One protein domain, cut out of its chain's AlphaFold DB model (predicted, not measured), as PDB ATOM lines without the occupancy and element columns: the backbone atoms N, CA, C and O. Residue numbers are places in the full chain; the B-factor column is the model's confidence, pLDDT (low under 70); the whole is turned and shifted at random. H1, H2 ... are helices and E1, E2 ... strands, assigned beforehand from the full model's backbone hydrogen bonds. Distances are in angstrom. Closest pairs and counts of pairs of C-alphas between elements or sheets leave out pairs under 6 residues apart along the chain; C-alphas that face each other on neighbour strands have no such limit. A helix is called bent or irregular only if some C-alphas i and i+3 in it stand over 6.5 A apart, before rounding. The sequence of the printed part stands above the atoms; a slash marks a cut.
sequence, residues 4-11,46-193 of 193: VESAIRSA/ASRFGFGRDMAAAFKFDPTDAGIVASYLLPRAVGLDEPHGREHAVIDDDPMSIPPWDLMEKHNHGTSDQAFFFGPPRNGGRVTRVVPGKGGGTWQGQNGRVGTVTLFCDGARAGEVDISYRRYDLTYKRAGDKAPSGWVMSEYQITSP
ATOM      1  N   VAL A   4     439.359 149.119 331.515       40.69
ATOM      2  CA  VAL A   4     438.123 149.375 332.261       40.69
ATOM      3  C   VAL A   4     438.361 150.625 333.089       40.69
ATOM      4  O   VAL A   4     439.348 150.689 333.824       40.69
ATOM      5  N   GLU A   5     437.505 151.627 332.935       46.19
ATOM      6  CA  GLU A   5     437.562 152.864 333.710       46.19
ATOM      7  C   GLU A   5     436.294 152.996 334.549       46.19
ATOM      8  O   GLU A   5     435.189 152.886 334.027       46.19
ATOM      9  N   SER A   6     436.455 153.186 335.859       37.88
ATOM     10  CA  SER A   6     435.337 153.329 336.797       37.88
ATOM     11  C   SER A   6     435.221 154.770 337.282       37.88
ATOM     12  O   SER A   6     435.999 155.142 338.156       37.88
ATOM     13  N   ALA A   7     434.260 155.557 336.795       39.56
ATOM     14  CA  ALA A   7     434.046 156.929 337.266       39.56
ATOM     15  C   ALA A   7     433.197 156.943 338.549       39.56
ATOM     16  O   ALA A   7     432.012 156.647 338.485       39.56
ATOM     17  N   ILE A   8     433.789 157.288 339.699       44.09
ATOM     18  CA  ILE A   8     433.101 157.354 340.998       44.09
ATOM     19  C   ILE A   8     432.893 158.812 341.407       44.09
ATOM     20  O   ILE A   8     433.848 159.599 341.454       44.09
ATOM     21  N   ARG A   9     431.657 159.167 341.765       34.88
ATOM     22  CA  ARG A   9     431.347 160.432 342.441       34.88
ATOM     23  C   ARG A   9     431.629 160.263 343.934       34.88
ATOM     24  O   ARG A   9     430.835 159.663 344.650       34.88
ATOM     25  N   SER A  10     432.750 160.788 344.433       28.88
ATOM     26  CA  SER A  10     433.013 160.755 345.876       28.88
ATOM     27  C   SER A  10     432.050 161.713 346.584       28.88
ATOM     28  O   SER A  10     432.274 162.923 346.624       28.88
ATOM     29  N   ALA A  11     430.969 161.182 347.156       25.80
ATOM     30  CA  ALA A  11     430.219 161.893 348.181       25.80
ATOM     31  C   ALA A  11     431.176 162.234 349.339       25.80
ATOM     32  O   ALA A  11     432.066 161.455 349.684       25.80
ATOM     33  N   ALA A  46     421.411 146.804 339.851       54.84
ATOM     34  CA  ALA A  46     421.956 145.991 338.753       54.84
ATOM     35  C   ALA A  46     421.153 146.130 337.442       54.84
ATOM     36  O   ALA A  46     421.723 146.074 336.355       54.84
ATOM     37  N   SER A  47     419.856 146.432 337.531       53.97
ATOM     38  CA  SER A  47     418.995 146.759 336.388       53.97
ATOM     39  C   SER A  47     419.555 147.871 335.490       53.97
ATOM     40  O   SER A  47     419.339 147.850 334.280       53.97
ATOM     41  N   ARG A  48     420.285 148.847 336.057       59.72
ATOM     42  CA  ARG A  48     420.903 149.946 335.290       59.72
ATOM     43  C   ARG A  48     422.134 149.508 334.497       59.72
ATOM     44  O   ARG A  48     422.486 150.165 333.532       59.72
ATOM     45  N   PHE A  49     422.741 148.390 334.878       55.53
ATOM     46  CA  PHE A  49     423.843 147.728 334.171       55.53
ATOM     47  C   PHE A  49     423.327 146.595 333.265       55.53
ATOM     48  O   PHE A  49     424.062 145.668 332.937       55.53
ATOM     49  N   GLY A  50     422.030 146.626 332.931       52.59
ATOM     50  CA  GLY A  50     421.334 145.655 332.086       52.59
ATOM     51  C   GLY A  50     421.335 144.215 332.593       52.59
ATOM     52  O   GLY A  50     421.071 143.303 331.812       52.59
ATOM     53  N   PHE A  51     421.571 143.996 333.889       55.62
ATOM     54  CA  PHE A  51     421.159 142.744 334.516       55.62
ATOM     55  C   PHE A  51     419.624 142.683 334.518       55.62
ATOM     56  O   PHE A  51     418.951 143.703 334.685       55.62
ATOM     57  N   GLY A  52     419.063 141.499 334.273       51.94
ATOM     58  CA  GLY A  52     417.619 141.329 334.109       51.94
ATOM     59  C   GLY A  52     416.811 141.849 335.308       51.94
ATOM     60  O   GLY A  52     417.270 141.813 336.448       51.94
ATOM     61  N   ARG A  53     415.586 142.336 335.057       53.53
ATOM     62  CA  ARG A  53     414.636 142.819 336.092       53.53
ATOM     63  C   ARG A  53     414.223 141.738 337.105       53.53
ATOM     64  O   ARG A  53     413.587 142.038 338.110       53.53
ATOM     65  N   ASP A  54     414.529 140.490 336.789       54.97
ATOM     66  CA  ASP A  54     414.420 139.279 337.593       54.97
ATOM     67  C   ASP A  54     415.561 139.129 338.616       54.97
ATOM     68  O   ASP A  54     415.441 138.353 339.566       54.97
ATOM     69  N   MET A  55     416.631 139.921 338.494       51.16
ATOM     70  CA  MET A  55     417.636 140.084 339.537       51.16
ATOM     71  C   MET A  55     417.093 141.037 340.607       51.16
ATOM     72  O   MET A  55     416.656 142.147 340.308       51.16
ATOM     73  N   ALA A  56     417.092 140.606 341.873       49.25
ATOM     74  CA  ALA A  56     416.606 141.449 342.961       49.25
ATOM     75  C   ALA A  56     417.350 142.796 342.959       49.25
ATOM     76  O   ALA A  56     418.577 142.813 342.877       49.25
ATOM     77  N   ALA A  57     416.625 143.910 343.121       49.56
ATOM     78  CA  ALA A  57     417.178 145.273 343.154       49.56
ATOM     79  C   ALA A  57     418.322 145.467 344.178       49.56
ATOM     80  O   ALA A  57     419.072 146.435 344.112       49.56
ATOM     81  N   ALA A  58     418.473 144.526 345.117       49.56
ATOM     82  CA  ALA A  58     419.547 144.471 346.099       49.56
ATOM     83  C   ALA A  58     420.908 143.990 345.551       49.56
ATOM     84  O   ALA A  58     421.918 144.172 346.230       49.56
ATOM     85  N   PHE A  59     420.968 143.371 344.367       53.69
ATOM     86  CA  PHE A  59     422.245 143.001 343.759       53.69
ATOM     87  C   PHE A  59     422.897 144.249 343.170       53.69
ATOM     88  O   PHE A  59     422.366 144.883 342.262       53.69
ATOM     89  N   LYS A  60     424.049 144.610 343.735       62.66
ATOM     90  CA  LYS A  60     424.881 145.728 343.301       62.66
ATOM     91  C   LYS A  60     426.035 145.178 342.481       62.66
ATOM     92  O   LYS A  60     426.663 144.196 342.875       62.66
ATOM     93  N   PHE A  61     426.313 145.807 341.350       68.56
ATOM     94  CA  PHE A  61     427.484 145.475 340.557       68.56
ATOM     95  C   PHE A  61     428.728 146.123 341.185       68.56
ATOM     96  O   PHE A  61     429.038 147.273 340.899       68.56
ATOM     97  N   ASP A  62     429.400 145.386 342.073       71.81
ATOM     98  CA  ASP A  62     430.628 145.804 342.771       71.81
ATOM     99  C   ASP A  62     431.735 144.746 342.581       71.81
ATOM    100  O   ASP A  62     432.007 143.933 343.472       71.81
ATOM    101  N   PRO A  63     432.300 144.634 341.364       78.31
ATOM    102  CA  PRO A  63     433.331 143.647 341.079       78.31
ATOM    103  C   PRO A  63     434.653 144.024 341.760       78.31
ATOM    104  O   PRO A  63     435.099 145.169 341.716       78.31
ATOM    105  N   THR A  64     435.339 143.030 342.323       85.56
ATOM    106  CA  THR A  64     436.715 143.206 342.808       85.56
ATOM    107  C   THR A  64     437.663 143.523 341.649       85.56
ATOM    108  O   THR A  64     437.416 143.095 340.523       85.56
ATOM    109  N   ASP A  65     438.792 144.195 341.909       86.69
ATOM    110  CA  ASP A  65     439.816 144.483 340.887       86.69
ATOM    111  C   ASP A  65     440.200 143.229 340.076       86.69
ATOM    112  O   ASP A  65     440.260 143.259 338.846       86.69
ATOM    113  N   ALA A  66     440.396 142.098 340.763       86.19
ATOM    114  CA  ALA A  66     440.685 140.815 340.129       86.19
ATOM    115  C   ALA A  66     439.508 140.305 339.282       86.19
ATOM    116  O   ALA A  66     439.715 139.798 338.181       86.19
ATOM    117  N   GLY A  67     438.270 140.479 339.758       84.62
ATOM    118  CA  GLY A  67     437.054 140.153 339.016       84.62
ATOM    119  C   GLY A  67     436.888 140.995 337.751       84.62
ATOM    120  O   GLY A  67     436.546 140.441 336.707       84.62
ATOM    121  N   ILE A  68     437.198 142.297 337.811       85.19
ATOM    122  CA  ILE A  68     437.218 143.199 336.647       85.19
ATOM    123  C   ILE A  68     438.201 142.671 335.598       85.19
ATOM    124  O   ILE A  68     437.851 142.509 334.427       85.19
ATOM    125  N   VAL A  69     439.428 142.355 336.018       85.75
ATOM    126  CA  VAL A  69     440.478 141.890 335.105       85.75
ATOM    127  C   VAL A  69     440.137 140.523 334.508       85.75
ATOM    128  O   VAL A  69     440.144 140.384 333.288       85.75
ATOM    129  N   ALA A  70     439.790 139.537 335.336       84.50
ATOM    130  CA  ALA A  70     439.509 138.171 334.891       84.50
ATOM    131  C   ALA A  70     438.243 138.063 334.031       84.50
ATOM    132  O   ALA A  70     438.213 137.299 333.072       84.50
ATOM    133  N   SER A  71     437.188 138.802 334.389       80.19
ATOM    134  CA  SER A  71     435.853 138.598 333.812       80.19
ATOM    135  C   SER A  71     435.521 139.558 332.673       80.19
ATOM    136  O   SER A  71     434.631 139.245 331.884       80.19
ATOM    137  N   TYR A  72     436.202 140.704 332.585       81.12
ATOM    138  CA  TYR A  72     435.898 141.741 331.592       81.12
ATOM    139  C   TYR A  72     437.122 142.108 330.756       81.12
ATOM    140  O   TYR A  72     437.057 142.117 329.531       81.12
ATOM    141  N   LEU A  73     438.259 142.377 331.398       83.19
ATOM    142  CA  LEU A  73     439.443 142.878 330.696       83.19
ATOM    143  C   LEU A  73     440.139 141.806 329.859       83.19
ATOM    144  O   LEU A  73     440.538 142.053 328.719       83.19
ATOM    145  N   LEU A  74     440.327 140.629 330.452       82.88
ATOM    146  CA  LEU A  74     441.073 139.542 329.848       82.88
ATOM    147  C   LEU A  74     440.329 138.903 328.674       82.88
ATOM    148  O   LEU A  74     440.967 138.812 327.625       82.88
ATOM    149  N   PRO A  75     439.031 138.529 328.777       80.06
ATOM    150  CA  PRO A  75     438.273 138.028 327.630       80.06
ATOM    151  C   PRO A  75     438.393 138.966 326.429       80.06
ATOM    152  O   PRO A  75     438.690 138.503 325.326       80.06
ATOM    153  N   ARG A  76     438.355 140.285 326.675       79.31
ATOM    154  CA  ARG A  76     438.505 141.282 325.614       79.31
ATOM    155  C   ARG A  76     439.891 141.389 325.030       79.31
ATOM    156  O   ARG A  76     440.056 141.561 323.824       79.31
ATOM    157  N   ALA A  77     440.915 141.236 325.857       78.19
ATOM    158  CA  ALA A  77     442.289 141.234 325.385       78.19
ATOM    159  C   ALA A  77     442.612 140.025 324.489       78.19
ATOM    160  O   ALA A  77     443.434 140.165 323.584       78.19
ATOM    161  N   VAL A  78     441.973 138.873 324.721       77.44
ATOM    162  CA  VAL A  78     442.187 137.644 323.935       77.44
ATOM    163  C   VAL A  78     441.166 137.443 322.807       77.44
ATOM    164  O   VAL A  78     441.238 136.444 322.096       77.44
ATOM    165  N   GLY A  79     440.236 138.387 322.614       74.12
ATOM    166  CA  GLY A  79     439.208 138.315 321.571       74.12
ATOM    167  C   GLY A  79     438.108 137.284 321.846       74.12
ATOM    168  O   GLY A  79     437.468 136.822 320.908       74.12
ATOM    169  N   LEU A  80     437.897 136.923 323.114       71.81
ATOM    170  CA  LEU A  80     436.843 136.016 323.582       71.81
ATOM    171  C   LEU A  80     435.616 136.772 324.115       71.81
ATOM    172  O   LEU A  80     434.873 136.238 324.939       71.81
ATOM    173  N   ASP A  81     435.385 138.002 323.650       66.06
ATOM    174  CA  ASP A  81     434.139 138.734 323.915       66.06
ATOM    175  C   ASP A  81     433.004 138.167 323.075       66.06
ATOM    176  O   ASP A  81     432.488 138.780 322.146       66.06
ATOM    177  N   GLU A  82     432.648 136.933 323.371       52.00
ATOM    178  CA  GLU A  82     431.377 136.385 322.954       52.00
ATOM    179  C   GLU A  82     430.240 137.082 323.733       52.00
ATOM    180  O   GLU A  82     430.443 137.455 324.897       52.00
ATOM    181  N   PRO A  83     429.035 137.207 323.145       49.75
ATOM    182  CA  PRO A  83     427.895 137.969 323.666       49.75
ATOM    183  C   PRO A  83     427.218 137.257 324.851       49.75
ATOM    184  O   PRO A  83     426.053 136.865 324.818       49.75
ATOM    185  N   HIS A  84     427.954 137.041 325.938       44.41
ATOM    186  CA  HIS A  84     427.484 136.345 327.134       44.41
ATOM    187  C   HIS A  84     426.896 137.331 328.146       44.41
ATOM    188  O   HIS A  84     427.411 137.454 329.254       44.41
ATOM    189  N   GLY A  85     425.853 138.079 327.769       50.75
ATOM    190  CA  GLY A  85     425.010 138.854 328.702       50.75
ATOM    191  C   GLY A  85     425.715 139.915 329.567       50.75
ATOM    192  O   GLY A  85     425.108 140.444 330.492       50.75
ATOM    193  N   ARG A  86     426.992 140.216 329.294       54.50
ATOM    194  CA  ARG A  86     427.829 141.206 330.001       54.50
ATOM    195  C   ARG A  86     427.934 142.536 329.256       54.50
ATOM    196  O   ARG A  86     428.494 143.482 329.800       54.50
ATOM    197  N   GLU A  87     427.371 142.607 328.048       54.94
ATOM    198  CA  GLU A  87     427.404 143.772 327.149       54.94
ATOM    199  C   GLU A  87     426.814 145.041 327.774       54.94
ATOM    200  O   GLU A  87     427.085 146.145 327.317       54.94
ATOM    201  N   HIS A  88     426.006 144.902 328.823       60.06
ATOM    202  CA  HIS A  88     425.349 146.033 329.468       60.06
ATOM    203  C   HIS A  88     426.067 146.535 330.727       60.06
ATOM    204  O   HIS A  88     425.759 147.625 331.205       60.06
ATOM    205  N   ALA A  89     427.017 145.767 331.272       71.75
ATOM    206  CA  ALA A  89     427.685 146.129 332.520       71.75
ATOM    207  C   ALA A  89     428.875 147.075 332.309       71.75
ATOM    208  O   ALA A  89     429.199 147.860 333.200       71.75
ATOM    209  N   VAL A  90     429.517 147.005 331.138       79.12
ATOM    210  CA  VAL A  90     430.657 147.850 330.763       79.12
ATOM    211  C   VAL A  90     430.393 148.454 329.389       79.12
ATOM    212  O   VAL A  90     430.105 147.739 328.438       79.12
ATOM    213  N   ILE A  91     430.490 149.774 329.298       84.06
ATOM    214  CA  ILE A  91     430.062 150.568 328.146       84.06
ATOM    215  C   ILE A  91     431.248 150.823 327.213       84.06
ATOM    216  O   ILE A  91     432.266 151.350 327.652       84.06
ATOM    217  N   ASP A  92     431.117 150.530 325.920       85.38
ATOM    218  CA  ASP A  92     432.121 150.903 324.914       85.38
ATOM    219  C   ASP A  92     432.052 152.410 324.592       85.38
ATOM    220  O   ASP A  92     431.329 152.853 323.696       85.38
ATOM    221  N   ASP A  93     432.808 153.224 325.328       86.75
ATOM    222  CA  ASP A  93     433.010 154.648 325.046       86.75
ATOM    223  C   ASP A  93     434.358 155.119 325.604       86.75
ATOM    224  O   ASP A  93     434.915 154.493 326.504       86.75
ATOM    225  N   ASP A  94     434.887 156.235 325.092       86.50
ATOM    226  CA  ASP A  94     436.116 156.827 325.621       86.50
ATOM    227  C   ASP A  94     435.811 157.759 326.810       86.50
ATOM    228  O   ASP A  94     435.355 158.891 326.607       86.50
ATOM    229  N   PRO A  95     436.132 157.356 328.047       85.50
ATOM    230  CA  PRO A  95     435.979 158.178 329.253       85.50
ATOM    231  C   PRO A  95     436.812 159.471 329.291       85.50
ATOM    232  O   PRO A  95     436.602 160.315 330.164       85.50
ATOM    233  N   MET A  96     437.740 159.671 328.348       85.69
ATOM    234  CA  MET A  96     438.496 160.925 328.205       85.69
ATOM    235  C   MET A  96     437.927 161.875 327.156       85.69
ATOM    236  O   MET A  96     438.454 162.976 326.982       85.69
ATOM    237  N   SER A  97     436.887 161.464 326.434       87.62
ATOM    238  CA  SER A  97     436.333 162.257 325.337       87.62
ATOM    239  C   SER A  97     435.622 163.520 325.827       87.62
ATOM    240  O   SER A  97     435.736 164.573 325.199       87.62
ATOM    241  N   ILE A  98     434.923 163.423 326.961       91.50
ATOM    242  CA  ILE A  98     434.107 164.480 327.565       91.50
ATOM    243  C   ILE A  98     434.245 164.468 329.097       91.50
ATOM    244  O   ILE A  98     434.768 163.504 329.662       91.50
ATOM    245  N   PRO A  99     433.844 165.546 329.795       90.50
ATOM    246  CA  PRO A  99     433.886 165.586 331.253       90.50
ATOM    247  C   PRO A  99     433.070 164.452 331.901       90.50
ATOM    248  O   PRO A  99     432.072 164.018 331.327       90.50
ATOM    249  N   PRO A 100     433.438 163.995 333.115       89.69
ATOM    250  CA  PRO A 100     432.837 162.807 333.723       89.69
ATOM    251  C   PRO A 100     431.324 162.915 333.936       89.69
ATOM    252  O   PRO A 100     430.616 161.943 333.717       89.69
ATOM    253  N   TRP A 101     430.800 164.081 334.319       89.06
ATOM    254  CA  TRP A 101     429.351 164.262 334.482       89.06
ATOM    255  C   TRP A 101     428.605 164.163 333.144       89.06
ATOM    256  O   TRP A 101     427.593 163.476 333.072       89.06
ATOM    257  N   ASP A 102     429.144 164.765 332.079       91.19
ATOM    258  CA  ASP A 102     428.553 164.708 330.737       91.19
ATOM    259  C   ASP A 102     428.600 163.269 330.189       91.19
ATOM    260  O   ASP A 102     427.665 162.815 329.533       91.19
ATOM    261  N   LEU A 103     429.671 162.527 330.498       89.44
ATOM    262  CA  LEU A 103     429.809 161.110 330.153       89.44
ATOM    263  C   LEU A 103     428.758 160.243 330.849       89.44
ATOM    264  O   LEU A 103     428.126 159.405 330.208       89.44
ATOM    265  N   MET A 104     428.554 160.453 332.149       88.25
ATOM    266  CA  MET A 104     427.552 159.720 332.920       88.25
ATOM    267  C   MET A 104     426.140 160.029 332.417       88.25
ATOM    268  O   MET A 104     425.337 159.115 332.244       88.25
ATOM    269  N   GLU A 105     425.832 161.295 332.132       89.44
ATOM    270  CA  GLU A 105     424.541 161.697 331.565       89.44
ATOM    271  C   GLU A 105     424.296 161.084 330.180       89.44
ATOM    272  O   GLU A 105     423.213 160.551 329.941       89.44
ATOM    273  N   LYS A 106     425.308 161.085 329.300       89.69
ATOM    274  CA  LYS A 106     425.239 160.495 327.951       89.69
ATOM    275  C   LYS A 106     424.785 159.033 327.966       89.69
ATOM    276  O   LYS A 106     424.088 158.611 327.046       89.69
ATOM    277  N   HIS A 107     425.166 158.280 328.996       84.81
ATOM    278  CA  HIS A 107     424.866 156.852 329.124       84.81
ATOM    279  C   HIS A 107     423.786 156.534 330.162       84.81
ATOM    280  O   HIS A 107     423.703 155.408 330.637       84.81
ATOM    281  N   ASN A 108     422.942 157.504 330.529       84.69
ATOM    282  CA  ASN A 108     421.863 157.336 331.514       84.69
ATOM    283  C   ASN A 108     422.337 156.891 332.916       84.69
ATOM    284  O   ASN A 108     421.568 156.332 333.698       84.69
ATOM    285  N   HIS A 109     423.584 157.209 333.265       81.44
ATOM    286  CA  HIS A 109     424.201 156.960 334.569       81.44
ATOM    287  C   HIS A 109     424.345 158.229 335.425       81.44
ATOM    288  O   HIS A 109     425.004 158.198 336.457       81.44
ATOM    289  N   GLY A 110     423.711 159.352 335.067       77.06
ATOM    290  CA  GLY A 110     423.829 160.618 335.816       77.06
ATOM    291  C   GLY A 110     423.405 160.550 337.297       77.06
ATOM    292  O   GLY A 110     423.850 161.363 338.107       77.06
ATOM    293  N   THR A 111     422.573 159.570 337.666       75.25
ATOM    294  CA  THR A 111     422.146 159.294 339.053       75.25
ATOM    295  C   THR A 111     422.849 158.087 339.679       75.25
ATOM    296  O   THR A 111     422.542 157.725 340.813       75.25
ATOM    297  N   SER A 112     423.750 157.433 338.948       77.19
ATOM    298  CA  SER A 112     424.566 156.333 339.453       77.19
ATOM    299  C   SER A 112     425.841 156.878 340.089       77.19
ATOM    300  O   SER A 112     426.451 157.821 339.586       77.19
ATOM    301  N   ASP A 113     426.280 156.240 341.170       78.38
ATOM    302  CA  ASP A 113     427.544 156.600 341.821       78.38
ATOM    303  C   ASP A 113     428.768 156.141 341.021       78.38
ATOM    304  O   ASP A 113     429.858 156.681 341.214       78.38
ATOM    305  N   GLN A 114     428.586 155.152 340.135       80.44
ATOM    306  CA  GLN A 114     429.642 154.486 339.380       80.44
ATOM    307  C   GLN A 114     429.147 154.018 338.005       80.44
ATOM    308  O   GLN A 114     427.993 153.608 337.864       80.44
ATOM    309  N   ALA A 115     430.032 154.041 337.009       85.31
ATOM    310  CA  ALA A 115     429.861 153.365 335.723       85.31
ATOM    311  C   ALA A 115     431.210 152.834 335.224       85.31
ATOM    312  O   ALA A 115     432.255 153.367 335.605       85.31
ATOM    313  N   PHE A 116     431.171 151.798 334.384       85.38
ATOM    314  CA  PHE A 116     432.348 151.116 333.850       85.38
ATOM    315  C   PHE A 116     432.423 151.309 332.339       85.38
ATOM    316  O   PHE A 116     431.434 151.087 331.645       85.38
ATOM    317  N   PHE A 117     433.599 151.677 331.832       87.62
ATOM    318  CA  PHE A 117     433.800 151.969 330.412       87.62
ATOM    319  C   PHE A 117     434.955 151.176 329.816       87.62
ATOM    320  O   PHE A 117     435.988 151.041 330.468       87.62
ATOM    321  N   PHE A 118     434.806 150.727 328.571       85.06
ATOM    322  CA  PHE A 118     435.881 150.212 327.735       85.06
ATOM    323  C   PHE A 118     436.466 151.323 326.864       85.06
ATOM    324  O   PHE A 118     435.912 151.695 325.832       85.06
ATOM    325  N   GLY A 119     437.625 151.828 327.286       82.75
ATOM    326  CA  GLY A 119     438.357 152.864 326.565       82.75
ATOM    327  C   GLY A 119     439.383 152.309 325.565       82.75
ATOM    328  O   GLY A 119     439.844 151.166 325.693       82.75
ATOM    329  N   PRO A 120     439.811 153.126 324.584       77.62
ATOM    330  CA  PRO A 120     440.890 152.757 323.673       77.62
ATOM    331  C   PRO A 120     442.216 152.526 324.428       77.62
ATOM    332  O   PRO A 120     442.475 153.178 325.445       77.62
ATOM    333  N   PRO A 121     443.107 151.648 323.920       69.69
ATOM    334  CA  PRO A 121     444.425 151.429 324.508       69.69
ATOM    335  C   PRO A 121     445.206 152.738 324.579       69.69
ATOM    336  O   PRO A 121     445.381 153.423 323.569       69.69
ATOM    337  N   ARG A 122     445.734 153.066 325.759       70.38
ATOM    338  CA  ARG A 122     446.576 154.250 325.933       70.38
ATOM    339  C   ARG A 122     448.027 153.850 326.139       70.38
ATOM    340  O   ARG A 122     448.382 153.163 327.095       70.38
ATOM    341  N   ASN A 123     448.868 154.338 325.234       53.75
ATOM    342  CA  ASN A 123     450.314 154.237 325.341       53.75
ATOM    343  C   ASN A 123     450.833 155.446 326.120       53.75
ATOM    344  O   ASN A 123     450.757 156.576 325.637       53.75
ATOM    345  N   GLY A 124     451.387 155.232 327.312       52.59
ATOM    346  CA  GLY A 124     452.165 156.277 327.970       52.59
ATOM    347  C   GLY A 124     452.284 156.130 329.478       52.59
ATOM    348  O   GLY A 124     451.293 156.022 330.190       52.59
ATOM    349  N   GLY A 125     453.516 156.251 329.980       53.22
ATOM    350  CA  GLY A 125     453.814 156.341 331.415       53.22
ATOM    351  C   GLY A 125     453.393 157.663 332.067       53.22
ATOM    352  O   GLY A 125     453.661 157.874 333.247       53.22
ATOM    353  N   ARG A 126     452.758 158.579 331.322       58.34
ATOM    354  CA  ARG A 126     452.287 159.849 331.873       58.34
ATOM    355  C   ARG A 126     451.029 159.592 332.684       58.34
ATOM    356  O   ARG A 126     450.045 159.113 332.143       58.34
ATOM    357  N   VAL A 127     451.027 159.979 333.950       69.94
ATOM    358  CA  VAL A 127     449.885 159.797 334.860       69.94
ATOM    359  C   VAL A 127     448.840 160.916 334.724       69.94
ATOM    360  O   VAL A 127     448.164 161.311 335.669       69.94
ATOM    361  N   THR A 128     448.753 161.504 333.533       81.44
ATOM    362  CA  THR A 128     447.843 162.608 333.235       81.44
ATOM    363  C   THR A 128     447.161 162.352 331.904       81.44
ATOM    364  O   THR A 128     447.833 162.040 330.918       81.44
ATOM    365  N   ARG A 129     445.839 162.511 331.874       84.38
ATOM    366  CA  ARG A 129     445.007 162.447 330.668       84.38
ATOM    367  C   ARG A 129     444.288 163.783 330.511       84.38
ATOM    368  O   ARG A 129     443.922 164.402 331.507       84.38
ATOM    369  N   VAL A 130     444.121 164.249 329.280       89.50
ATOM    370  CA  VAL A 130     443.468 165.532 328.992       89.50
ATOM    371  C   VAL A 130     442.102 165.250 328.391       89.50
ATOM    372  O   VAL A 130     442.016 164.480 327.441       89.50
ATOM    373  N   VAL A 131     441.077 165.904 328.927       90.31
ATOM    374  CA  VAL A 131     439.729 165.931 328.359       90.31
ATOM    375  C   VAL A 131     439.589 167.230 327.564       90.31
ATOM    376  O   VAL A 131     439.665 168.310 328.167       90.31
ATOM    377  N   PRO A 132     439.453 167.169 326.229       86.75
ATOM    378  CA  PRO A 132     439.384 168.355 325.387       86.75
ATOM    379  C   PRO A 132     438.025 169.068 325.495       86.75
ATOM    380  O   PRO A 132     437.050 168.541 326.019       86.75
ATOM    381  N   GLY A 133     437.952 170.285 324.951       83.31
ATOM    382  CA  GLY A 133     436.688 171.004 324.771       83.31
ATOM    383  C   GLY A 133     436.278 171.931 325.919       83.31
ATOM    384  O   GLY A 133     436.973 172.117 326.922       83.31
ATOM    385  N   LYS A 134     435.129 172.589 325.731       77.62
ATOM    386  CA  LYS A 134     434.581 173.561 326.683       77.62
ATOM    387  C   LYS A 134     434.081 172.824 327.925       77.62
ATOM    388  O   LYS A 134     433.193 171.994 327.825       77.62
ATOM    389  N   GLY A 135     434.626 173.162 329.093       79.88
ATOM    390  CA  GLY A 135     434.331 172.430 330.333       79.88
ATOM    391  C   GLY A 135     435.218 171.201 330.557       79.88
ATOM    392  O   GLY A 135     435.069 170.542 331.583       79.88
ATOM    393  N   GLY A 136     436.170 170.952 329.650       88.88
ATOM    394  CA  GLY A 136     437.209 169.942 329.795       88.88
ATOM    395  C   GLY A 136     438.177 170.214 330.949       88.88
ATOM    396  O   GLY A 136     438.033 171.145 331.754       88.88
ATOM    397  N   GLY A 137     439.193 169.370 331.043       92.62
ATOM    398  CA  GLY A 137     440.059 169.314 332.207       92.62
ATOM    399  C   GLY A 137     441.131 168.254 332.071       92.62
ATOM    400  O   GLY A 137     441.503 167.838 330.976       92.62
ATOM    401  N   THR A 138     441.655 167.826 333.208       92.50
ATOM    402  CA  THR A 138     442.697 166.809 333.259       92.50
ATOM    403  C   THR A 138     442.374 165.777 334.312       92.50
ATOM    404  O   THR A 138     442.101 166.138 335.458       92.50
ATOM    405  N   TRP A 139     442.505 164.512 333.952       90.94
ATOM    406  CA  TRP A 139     442.648 163.437 334.917       90.94
ATOM    407  C   TRP A 139     444.100 163.360 335.353       90.94
ATOM    408  O   TRP A 139     444.998 163.333 334.513       90.94
ATOM    409  N   GLN A 140     444.331 163.359 336.657       89.50
ATOM    410  CA  GLN A 140     445.658 163.324 337.261       89.50
ATOM    411  C   GLN A 140     445.701 162.184 338.263       89.50
ATOM    412  O   GLN A 140     444.886 162.150 339.176       89.50
ATOM    413  N   GLY A 141     446.645 161.269 338.110       84.31
ATOM    414  CA  GLY A 141     446.794 160.156 339.036       84.31
ATOM    415  C   GLY A 141     448.169 160.053 339.650       84.31
ATOM    416  O   GLY A 141     449.061 160.873 339.427       84.31
ATOM    417  N   GLN A 142     448.331 158.965 340.389       76.56
ATOM    418  CA  GLN A 142     449.594 158.531 340.970       76.56
ATOM    419  C   GLN A 142     450.155 157.311 340.230       76.56
ATOM    420  O   GLN A 142     449.505 156.737 339.354       76.56
ATOM    421  N   ASN A 143     451.377 156.908 340.582       79.00
ATOM    422  CA  ASN A 143     451.967 155.683 340.050       79.00
ATOM    423  C   ASN A 143     450.996 154.508 340.208       79.00
ATOM    424  O   ASN A 143     450.447 154.287 341.287       79.00
ATOM    425  N   GLY A 144     450.793 153.772 339.116       79.25
ATOM    426  CA  GLY A 144     449.858 152.660 339.111       79.25
ATOM    427  C   GLY A 144     450.322 151.530 340.027       79.25
ATOM    428  O   GLY A 144     451.513 151.216 340.093       79.25
ATOM    429  N   ARG A 145     449.371 150.911 340.721       87.81
ATOM    430  CA  ARG A 145     449.585 149.727 341.553       87.81
ATOM    431  C   ARG A 145     449.610 148.499 340.658       87.81
ATOM    432  O   ARG A 145     448.760 148.372 339.782       87.81
ATOM    433  N   VAL A 146     450.579 147.617 340.866       89.81
ATOM    434  CA  VAL A 146     450.630 146.327 340.171       89.81
ATOM    435  C   VAL A 146     449.825 145.317 340.979       89.81
ATOM    436  O   VAL A 146     449.980 145.250 342.198       89.81
ATOM    437  N   GLY A 147     448.965 144.568 340.302       88.56
ATOM    438  CA  GLY A 147     448.254 143.425 340.852       88.56
ATOM    439  C   GLY A 147     448.459 142.198 339.972       88.56
ATOM    440  O   GLY A 147     448.815 142.316 338.798       88.56
ATOM    441  N   THR A 148     448.218 141.027 340.551       90.56
ATOM    442  CA  THR A 148     448.282 139.744 339.849       90.56
ATOM    443  C   THR A 148     446.948 139.040 340.008       90.56
ATOM    444  O   THR A 148     446.381 139.018 341.100       90.56
ATOM    445  N   VAL A 149     446.440 138.490 338.910       87.44
ATOM    446  CA  VAL A 149     445.278 137.609 338.897       87.44
ATOM    447  C   VAL A 149     445.730 136.244 338.434       87.44
ATOM    448  O   VAL A 149     446.184 136.085 337.305       87.44
ATOM    449  N   THR A 150     445.555 135.269 339.306       86.88
ATOM    450  CA  THR A 150     445.834 133.871 339.029       86.88
ATOM    451  C   THR A 150     444.594 133.211 338.441       86.88
ATOM    452  O   THR A 150     443.518 133.234 339.044       86.88
ATOM    453  N   LEU A 151     444.740 132.620 337.261       82.00
ATOM    454  CA  LEU A 151     443.688 131.874 336.585       82.00
ATOM    455  C   LEU A 151     444.000 130.388 336.636       82.00
ATOM    456  O   LEU A 151     445.104 129.960 336.301       82.00
ATOM    457  N   PHE A 152     442.989 129.607 336.989       79.44
ATOM    458  CA  PHE A 152     443.040 128.157 336.902       79.44
ATOM    459  C   PHE A 152     442.425 127.738 335.572       79.44
ATOM    460  O   PHE A 152     441.247 127.991 335.312       79.44
ATOM    461  N   CYS A 153     443.245 127.158 334.697       69.12
ATOM    462  CA  CYS A 153     442.783 126.648 333.416       69.12
ATOM    463  C   CYS A 153     442.442 125.162 333.541       69.12
ATOM    464  O   CYS A 153     443.327 124.330 333.755       69.12
ATOM    465  N   ASP A 154     441.172 124.824 333.328       65.31
ATOM    466  CA  ASP A 154     440.717 123.439 333.255       65.31
ATOM    467  C   ASP A 154     440.884 122.918 331.814       65.31
ATOM    468  O   ASP A 154     440.376 123.512 330.862       65.31
ATOM    469  N   GLY A 155     441.624 121.816 331.616       59.97
ATOM    470  CA  GLY A 155     441.812 121.199 330.294       59.97
ATOM    471  C   GLY A 155     443.140 120.453 330.098       59.97
ATOM    472  O   GLY A 155     443.844 120.130 331.049       59.97
ATOM    473  N   ALA A 156     443.501 120.174 328.835       53.66
ATOM    474  CA  ALA A 156     444.686 119.381 328.449       53.66
ATOM    475  C   ALA A 156     446.044 120.011 328.837       53.66
ATOM    476  O   ALA A 156     447.071 119.332 328.839       53.66
ATOM    477  N   ARG A 157     446.050 121.302 329.186       55.47
ATOM    478  CA  ARG A 157     447.127 121.988 329.910       55.47
ATOM    479  C   ARG A 157     446.553 122.514 331.221       55.47
ATOM    480  O   ARG A 157     446.359 123.715 331.369       55.47
ATOM    481  N   ALA A 158     446.241 121.597 332.132       60.38
ATOM    482  CA  ALA A 158     445.942 121.958 333.507       60.38
ATOM    483  C   ALA A 158     447.132 122.753 334.053       60.38
ATOM    484  O   ALA A 158     448.273 122.281 334.015       60.38
ATOM    485  N   GLY A 159     446.875 123.985 334.469       70.75
ATOM    486  CA  GLY A 159     447.927 124.915 334.832       70.75
ATOM    487  C   GLY A 159     447.378 126.199 335.424       70.75
ATOM    488  O   GLY A 159     446.208 126.547 335.251       70.75
ATOM    489  N   GLU A 160     448.266 126.871 336.136       81.38
ATOM    490  CA  GLU A 160     448.048 128.169 336.747       81.38
ATOM    491  C   GLU A 160     448.693 129.228 335.853       81.38
ATOM    492  O   GLU A 160     449.847 129.075 335.437       81.38
ATOM    493  N   VAL A 161     447.933 130.264 335.501       83.44
ATOM    494  CA  VAL A 161     448.426 131.386 334.697       83.44
ATOM    495  C   VAL A 161     448.271 132.667 335.498       83.44
ATOM    496  O   VAL A 161     447.155 133.066 335.832       83.44
ATOM    497  N   ASP A 162     449.397 133.319 335.768       88.06
ATOM    498  CA  ASP A 162     449.444 134.594 336.470       88.06
ATOM    499  C   ASP A 162     449.402 135.758 335.482       88.06
ATOM    500  O   ASP A 162     450.377 136.063 334.799       88.06
ATOM    501  N   ILE A 163     448.278 136.468 335.466       85.44
ATOM    502  CA  ILE A 163     448.102 137.685 334.682       85.44
ATOM    503  C   ILE A 163     448.478 138.887 335.539       85.44
ATOM    504  O   ILE A 163     447.831 139.188 336.544       85.44
ATOM    505  N   SER A 164     449.495 139.630 335.114       89.38
ATOM    506  CA  SER A 164     449.871 140.888 335.758       89.38
ATOM    507  C   SER A 164     449.101 142.057 335.153       89.38
ATOM    508  O   SER A 164     449.115 142.273 333.935       89.38
ATOM    509  N   TYR A 165     448.495 142.872 336.010       88.56
ATOM    510  CA  TYR A 165     447.815 144.102 335.625       88.56
ATOM    511  C   TYR A 165     448.307 145.295 336.439       88.56
ATOM    512  O   TYR A 165     448.920 145.171 337.500       88.56
ATOM    513  N   ARG A 166     448.015 146.488 335.936       87.69
ATOM    514  CA  ARG A 166     448.253 147.747 336.618       87.69
ATOM    515  C   ARG A 166     446.952 148.518 336.761       87.69
ATOM    516  O   ARG A 166     446.201 148.638 335.799       87.69
ATOM    517  N   ARG A 167     446.720 149.061 337.953       88.94
ATOM    518  CA  ARG A 167     445.605 149.951 338.274       88.94
ATOM    519  C   ARG A 167     446.123 151.361 338.521       88.94
ATOM    520  O   ARG A 167     447.024 151.537 339.340       88.94
ATOM    521  N   TYR A 168     445.545 152.359 337.867       86.25
ATOM    522  CA  TYR A 168     445.792 153.768 338.160       86.25
ATOM    523  C   TYR A 168     444.532 154.405 338.729       86.25
ATOM    524  O   TYR A 168     443.488 154.362 338.093       86.25
ATOM    525  N   ASP A 169     444.646 155.047 339.887       88.44
ATOM    526  CA  ASP A 169     443.577 155.888 340.418       88.44
ATOM    527  C   ASP A 169     443.842 157.335 339.975       88.44
ATOM    528  O   ASP A 169     444.864 157.937 340.326       88.44
ATOM    529  N   LEU A 170     442.952 157.866 339.140       88.94
ATOM    530  CA  LEU A 170     443.025 159.203 338.566       88.94
ATOM    531  C   LEU A 170     441.932 160.087 339.172       88.94
ATOM    532  O   LEU A 170     440.789 159.673 339.302       88.94
ATOM    533  N   THR A 171     442.250 161.339 339.471       91.25
ATOM    534  CA  THR A 171     441.291 162.337 339.948       91.25
ATOM    535  C   THR A 171     441.083 163.398 338.878       91.25
ATOM    536  O   THR A 171     442.053 163.923 338.319       91.25
ATOM    537  N   TYR A 172     439.831 163.758 338.599       91.44
ATOM    538  CA  TYR A 172     439.525 164.788 337.613       91.44
ATOM    539  C   TYR A 172     439.631 166.192 338.205       91.44
ATOM    540  O   TYR A 172     439.042 166.518 339.243       91.44
ATOM    541  N   LYS A 173     440.326 167.063 337.481       93.25
ATOM    542  CA  LYS A 173     440.400 168.496 337.741       93.25
ATOM    543  C   LYS A 173     439.932 169.250 336.505       93.25
ATOM    544  O   LYS A 173     440.577 169.184 335.457       93.25
ATOM    545  N   ARG A 174     438.835 169.995 336.636       92.94
ATOM    546  CA  ARG A 174     438.335 170.873 335.576       92.94
ATOM    547  C   ARG A 174     439.343 171.989 335.301       92.94
ATOM    548  O   ARG A 174     440.000 172.497 336.213       92.94
ATOM    549  N   ALA A 175     439.470 172.379 334.038       91.50
ATOM    550  CA  ALA A 175     440.318 173.500 333.664       91.50
ATOM    551  C   ALA A 175     439.848 174.794 334.356       91.50
ATOM    552  O   ALA A 175     438.674 175.148 334.292       91.50
ATOM    553  N   GLY A 176     440.779 175.500 335.003       88.56
ATOM    554  CA  GLY A 176     440.505 176.744 335.733       88.56
ATOM    555  C   GLY A 176     440.148 176.563 337.211       88.56
ATOM    556  O   GLY A 176     440.282 177.518 337.978       88.56
ATOM    557  N   ASP A 177     439.795 175.352 337.646       90.50
ATOM    558  CA  ASP A 177     439.474 175.101 339.049       90.50
ATOM    559  C   ASP A 177     440.746 175.035 339.902       90.50
ATOM    560  O   ASP A 177     441.798 174.526 339.494       90.50
ATOM    561  N   LYS A 178     440.665 175.551 341.131       88.62
ATOM    562  CA  LYS A 178     441.778 175.483 342.091       88.62
ATOM    563  C   LYS A 178     441.897 174.091 342.715       88.62
ATOM    564  O   LYS A 178     443.013 173.611 342.906       88.62
ATOM    565  N   ALA A 179     440.762 173.445 342.970       88.75
ATOM    566  CA  ALA A 179     440.660 172.141 343.614       88.75
ATOM    567  C   ALA A 179     440.208 171.047 342.626       88.75
ATOM    568  O   ALA A 179     439.652 171.365 341.573       88.75
ATOM    569  N   PRO A 180     440.456 169.762 342.935       88.94
ATOM    570  CA  PRO A 180     439.875 168.649 342.192       88.94
ATOM    571  C   PRO A 180     438.346 168.627 342.306       88.94
ATOM    572  O   PRO A 180     437.779 169.088 343.293       88.94
ATOM    573  N   SER A 181     437.689 168.046 341.307       87.69
ATOM    574  CA  SER A 181     436.221 168.026 341.191       87.69
ATOM    575  C   SER A 181     435.515 166.985 342.073       87.69
ATOM    576  O   SER A 181     434.290 166.975 342.133       87.69
ATOM    577  N   GLY A 182     436.265 166.087 342.717       88.38
ATOM    578  CA  GLY A 182     435.723 164.953 343.481       88.38
ATOM    579  C   GLY A 182     435.412 163.705 342.644       88.38
ATOM    580  O   GLY A 182     435.088 162.665 343.212       88.38
ATOM    581  N   TRP A 183     435.550 163.781 341.318       90.31
ATOM    582  CA  TRP A 183     435.457 162.620 340.434       90.31
ATOM    583  C   TRP A 183     436.764 161.834 340.423       90.31
ATOM    584  O   TRP A 183     437.843 162.408 340.230       90.31
ATOM    585  N   VAL A 184     436.647 160.523 340.602       90.00
ATOM    586  CA  VAL A 184     437.762 159.571 340.595       90.00
ATOM    587  C   VAL A 184     437.537 158.543 339.503       90.00
ATOM    588  O   VAL A 184     436.397 158.221 339.187       90.00
ATOM    589  N   MET A 185     438.622 158.037 338.934       89.31
ATOM    590  CA  MET A 185     438.598 157.023 337.908       89.31
ATOM    591  C   MET A 185     439.677 155.972 338.121       89.31
ATOM    592  O   MET A 185     440.857 156.307 338.182       89.31
ATOM    593  N   SER A 186     439.272 154.708 338.196       88.81
ATOM    594  CA  SER A 186     440.202 153.576 338.271       88.81
ATOM    595  C   SER A 186     440.449 153.017 336.871       88.81
ATOM    596  O   SER A 186     439.543 152.415 336.311       88.81
ATOM    597  N   GLU A 187     441.645 153.225 336.321       88.19
ATOM    598  CA  GLU A 187     442.100 152.743 335.007       88.19
ATOM    599  C   GLU A 187     442.829 151.395 335.170       88.19
ATOM    600  O   GLU A 187     443.843 151.337 335.869       88.19
ATOM    601  N   TYR A 188     442.355 150.322 334.527       87.69
ATOM    602  CA  TYR A 188     442.999 148.996 334.561       87.69
ATOM    603  C   TYR A 188     443.716 148.663 333.248       87.69
ATOM    604  O   TYR A 188     443.144 148.804 332.176       87.69
ATOM    605  N   GLN A 189     444.947 148.156 333.319       86.00
ATOM    606  CA  GLN A 189     445.754 147.772 332.158       86.00
ATOM    607  C   GLN A 189     446.411 146.405 332.375       86.00
ATOM    608  O   GLN A 189     447.178 146.243 333.319       86.00
ATOM    609  N   ILE A 190     446.207 145.447 331.466       84.94
ATOM    610  CA  ILE A 190     447.001 144.203 331.442       84.94
ATOM    611  C   ILE A 190     448.424 144.542 330.991       84.94
ATOM    612  O   ILE A 190     448.611 145.141 329.927       84.94
ATOM    613  N   THR A 191     449.419 144.189 331.806       82.50
ATOM    614  CA  THR A 191     450.839 144.484 331.554       82.50
ATOM    615  C   THR A 191     451.639 143.260 331.133       82.50
ATOM    616  O   THR A 191     452.578 143.406 330.357       82.50
ATOM    617  N   SER A 192     451.271 142.077 331.624       77.25
ATOM    618  CA  SER A 192     451.796 140.797 331.146       77.25
ATOM    619  C   SER A 192     450.675 139.767 331.214       77.25
ATOM    620  O   SER A 192     450.049 139.673 332.275       77.25
ATOM    621  N   PRO A 193     450.398 139.039 330.122       61.75
ATOM    622  CA  PRO A 193     449.680 137.780 330.211       61.75
ATOM    623  C   PRO A 193     450.564 136.689 330.835       61.75
ATOM    624  O   PRO A 193     451.775 136.959 331.049       61.75
TER     625      PRO A 193
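AT A GLANCE: This is residues 4 to 11 and 46 to 193 of the 193 residues of the protein "NAC domain-containing protein" of Aegilops tauschii subsp. strangulata (UniProt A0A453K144). One strongly twisted sheet of seven strands, with the very long strand E6 as its spine, curls round the helix H2, while the short helix H3 packs on another part of the same sheet near E1 and E2. E6 runs along the longest axis, with the E5 and E6 hairpin reaching towards one end; H1 and the loop after it lie off the sheet. The printed part has 156 residues with three named helices and seven named strands, along the chain first E1, then the helices H1, H2 and H3, then the strands E2 to E7; the sheet is branched, with the antiparallel neighbour pairs E1 and E2, E1 and E7, E3 and E4, E4 and E6, E5 and E6, and E6 and E7. The class is mixed, helices and strands, and the whole is compact, with a radius of gyration of the C-alphas of 16.6 A and spans of 58 by 41 by 25 A.

IN THESE COORDINATES: E6, residues 159 to 174, measures 47.0 A from C-alpha 159 at (447.927, 124.915, 334.832) to C-alpha 174 at (438.335, 170.873, 335.576). E7 is residues 183 to 192, 28.8 A, and E5 residues 145 to 153, 25.4 A. E4 is residues 137 to 141, E3 residues 128 to 131, and E2 residues 114 to 119. E1, residues 4 to 9, begins with C-alpha 4 at (438.123, 149.375, 332.261). H2 is residues 65 to 77, 16.0 A, H3 residues 100 to 106, and H1 residues 46 to 49. H2 is irregular, but only just: C-alphas 71 and 74 are 6.6 A apart.

HOW THE PARTS SIT: E6 has staggered pairing: E5 and E4 lie on one side of it, beside residues 159 to 167 and 169 to 174, and E7 on the other side. E5, E6 and E7 form a meander, each strand the antiparallel neighbour of the one before; N 149 and O 163 are 2.8 A apart, N 168 and O 187 2.8 A. E4 pairs with E6 through N 140 and O 171, 2.9 A, and forms a hairpin with E3, with N 129 and O 139 at 2.9 A. E1 lies beside E7, with N 8 and O 184 at 2.8 A, and has E2 on its other side, with N 5 and O 117 at 3.0 A. H2 is on the sheet; its closest C-alphas with E5 are those of Ala 66 and Val 149, 5.7 A. H3 is on it too; its closest C-alphas with E1 are those of Pro 100 and Ala 7, 7.0 A. H1 is not on the sheet and is apart from H2 and H3. Every O i to N i+4 pair is within hydrogen-bond range in H3, and 6 of 9 in H2; H1 is too short for one.

THE WHOLE: The C-alphas farthest apart, those of Ala 156 and Gly 176, are 58.0 A apart. Residues 12 to 45 are not printed, and C-alphas 11 and 46 are 20.2 A apart across the cut. The links H1 to H2 and H2 to H3 are long. Mean pLDDT of the printed part is 75.7; 45 residues are under 70, among them 4 to 11, 46 to 61 and 81 to 88.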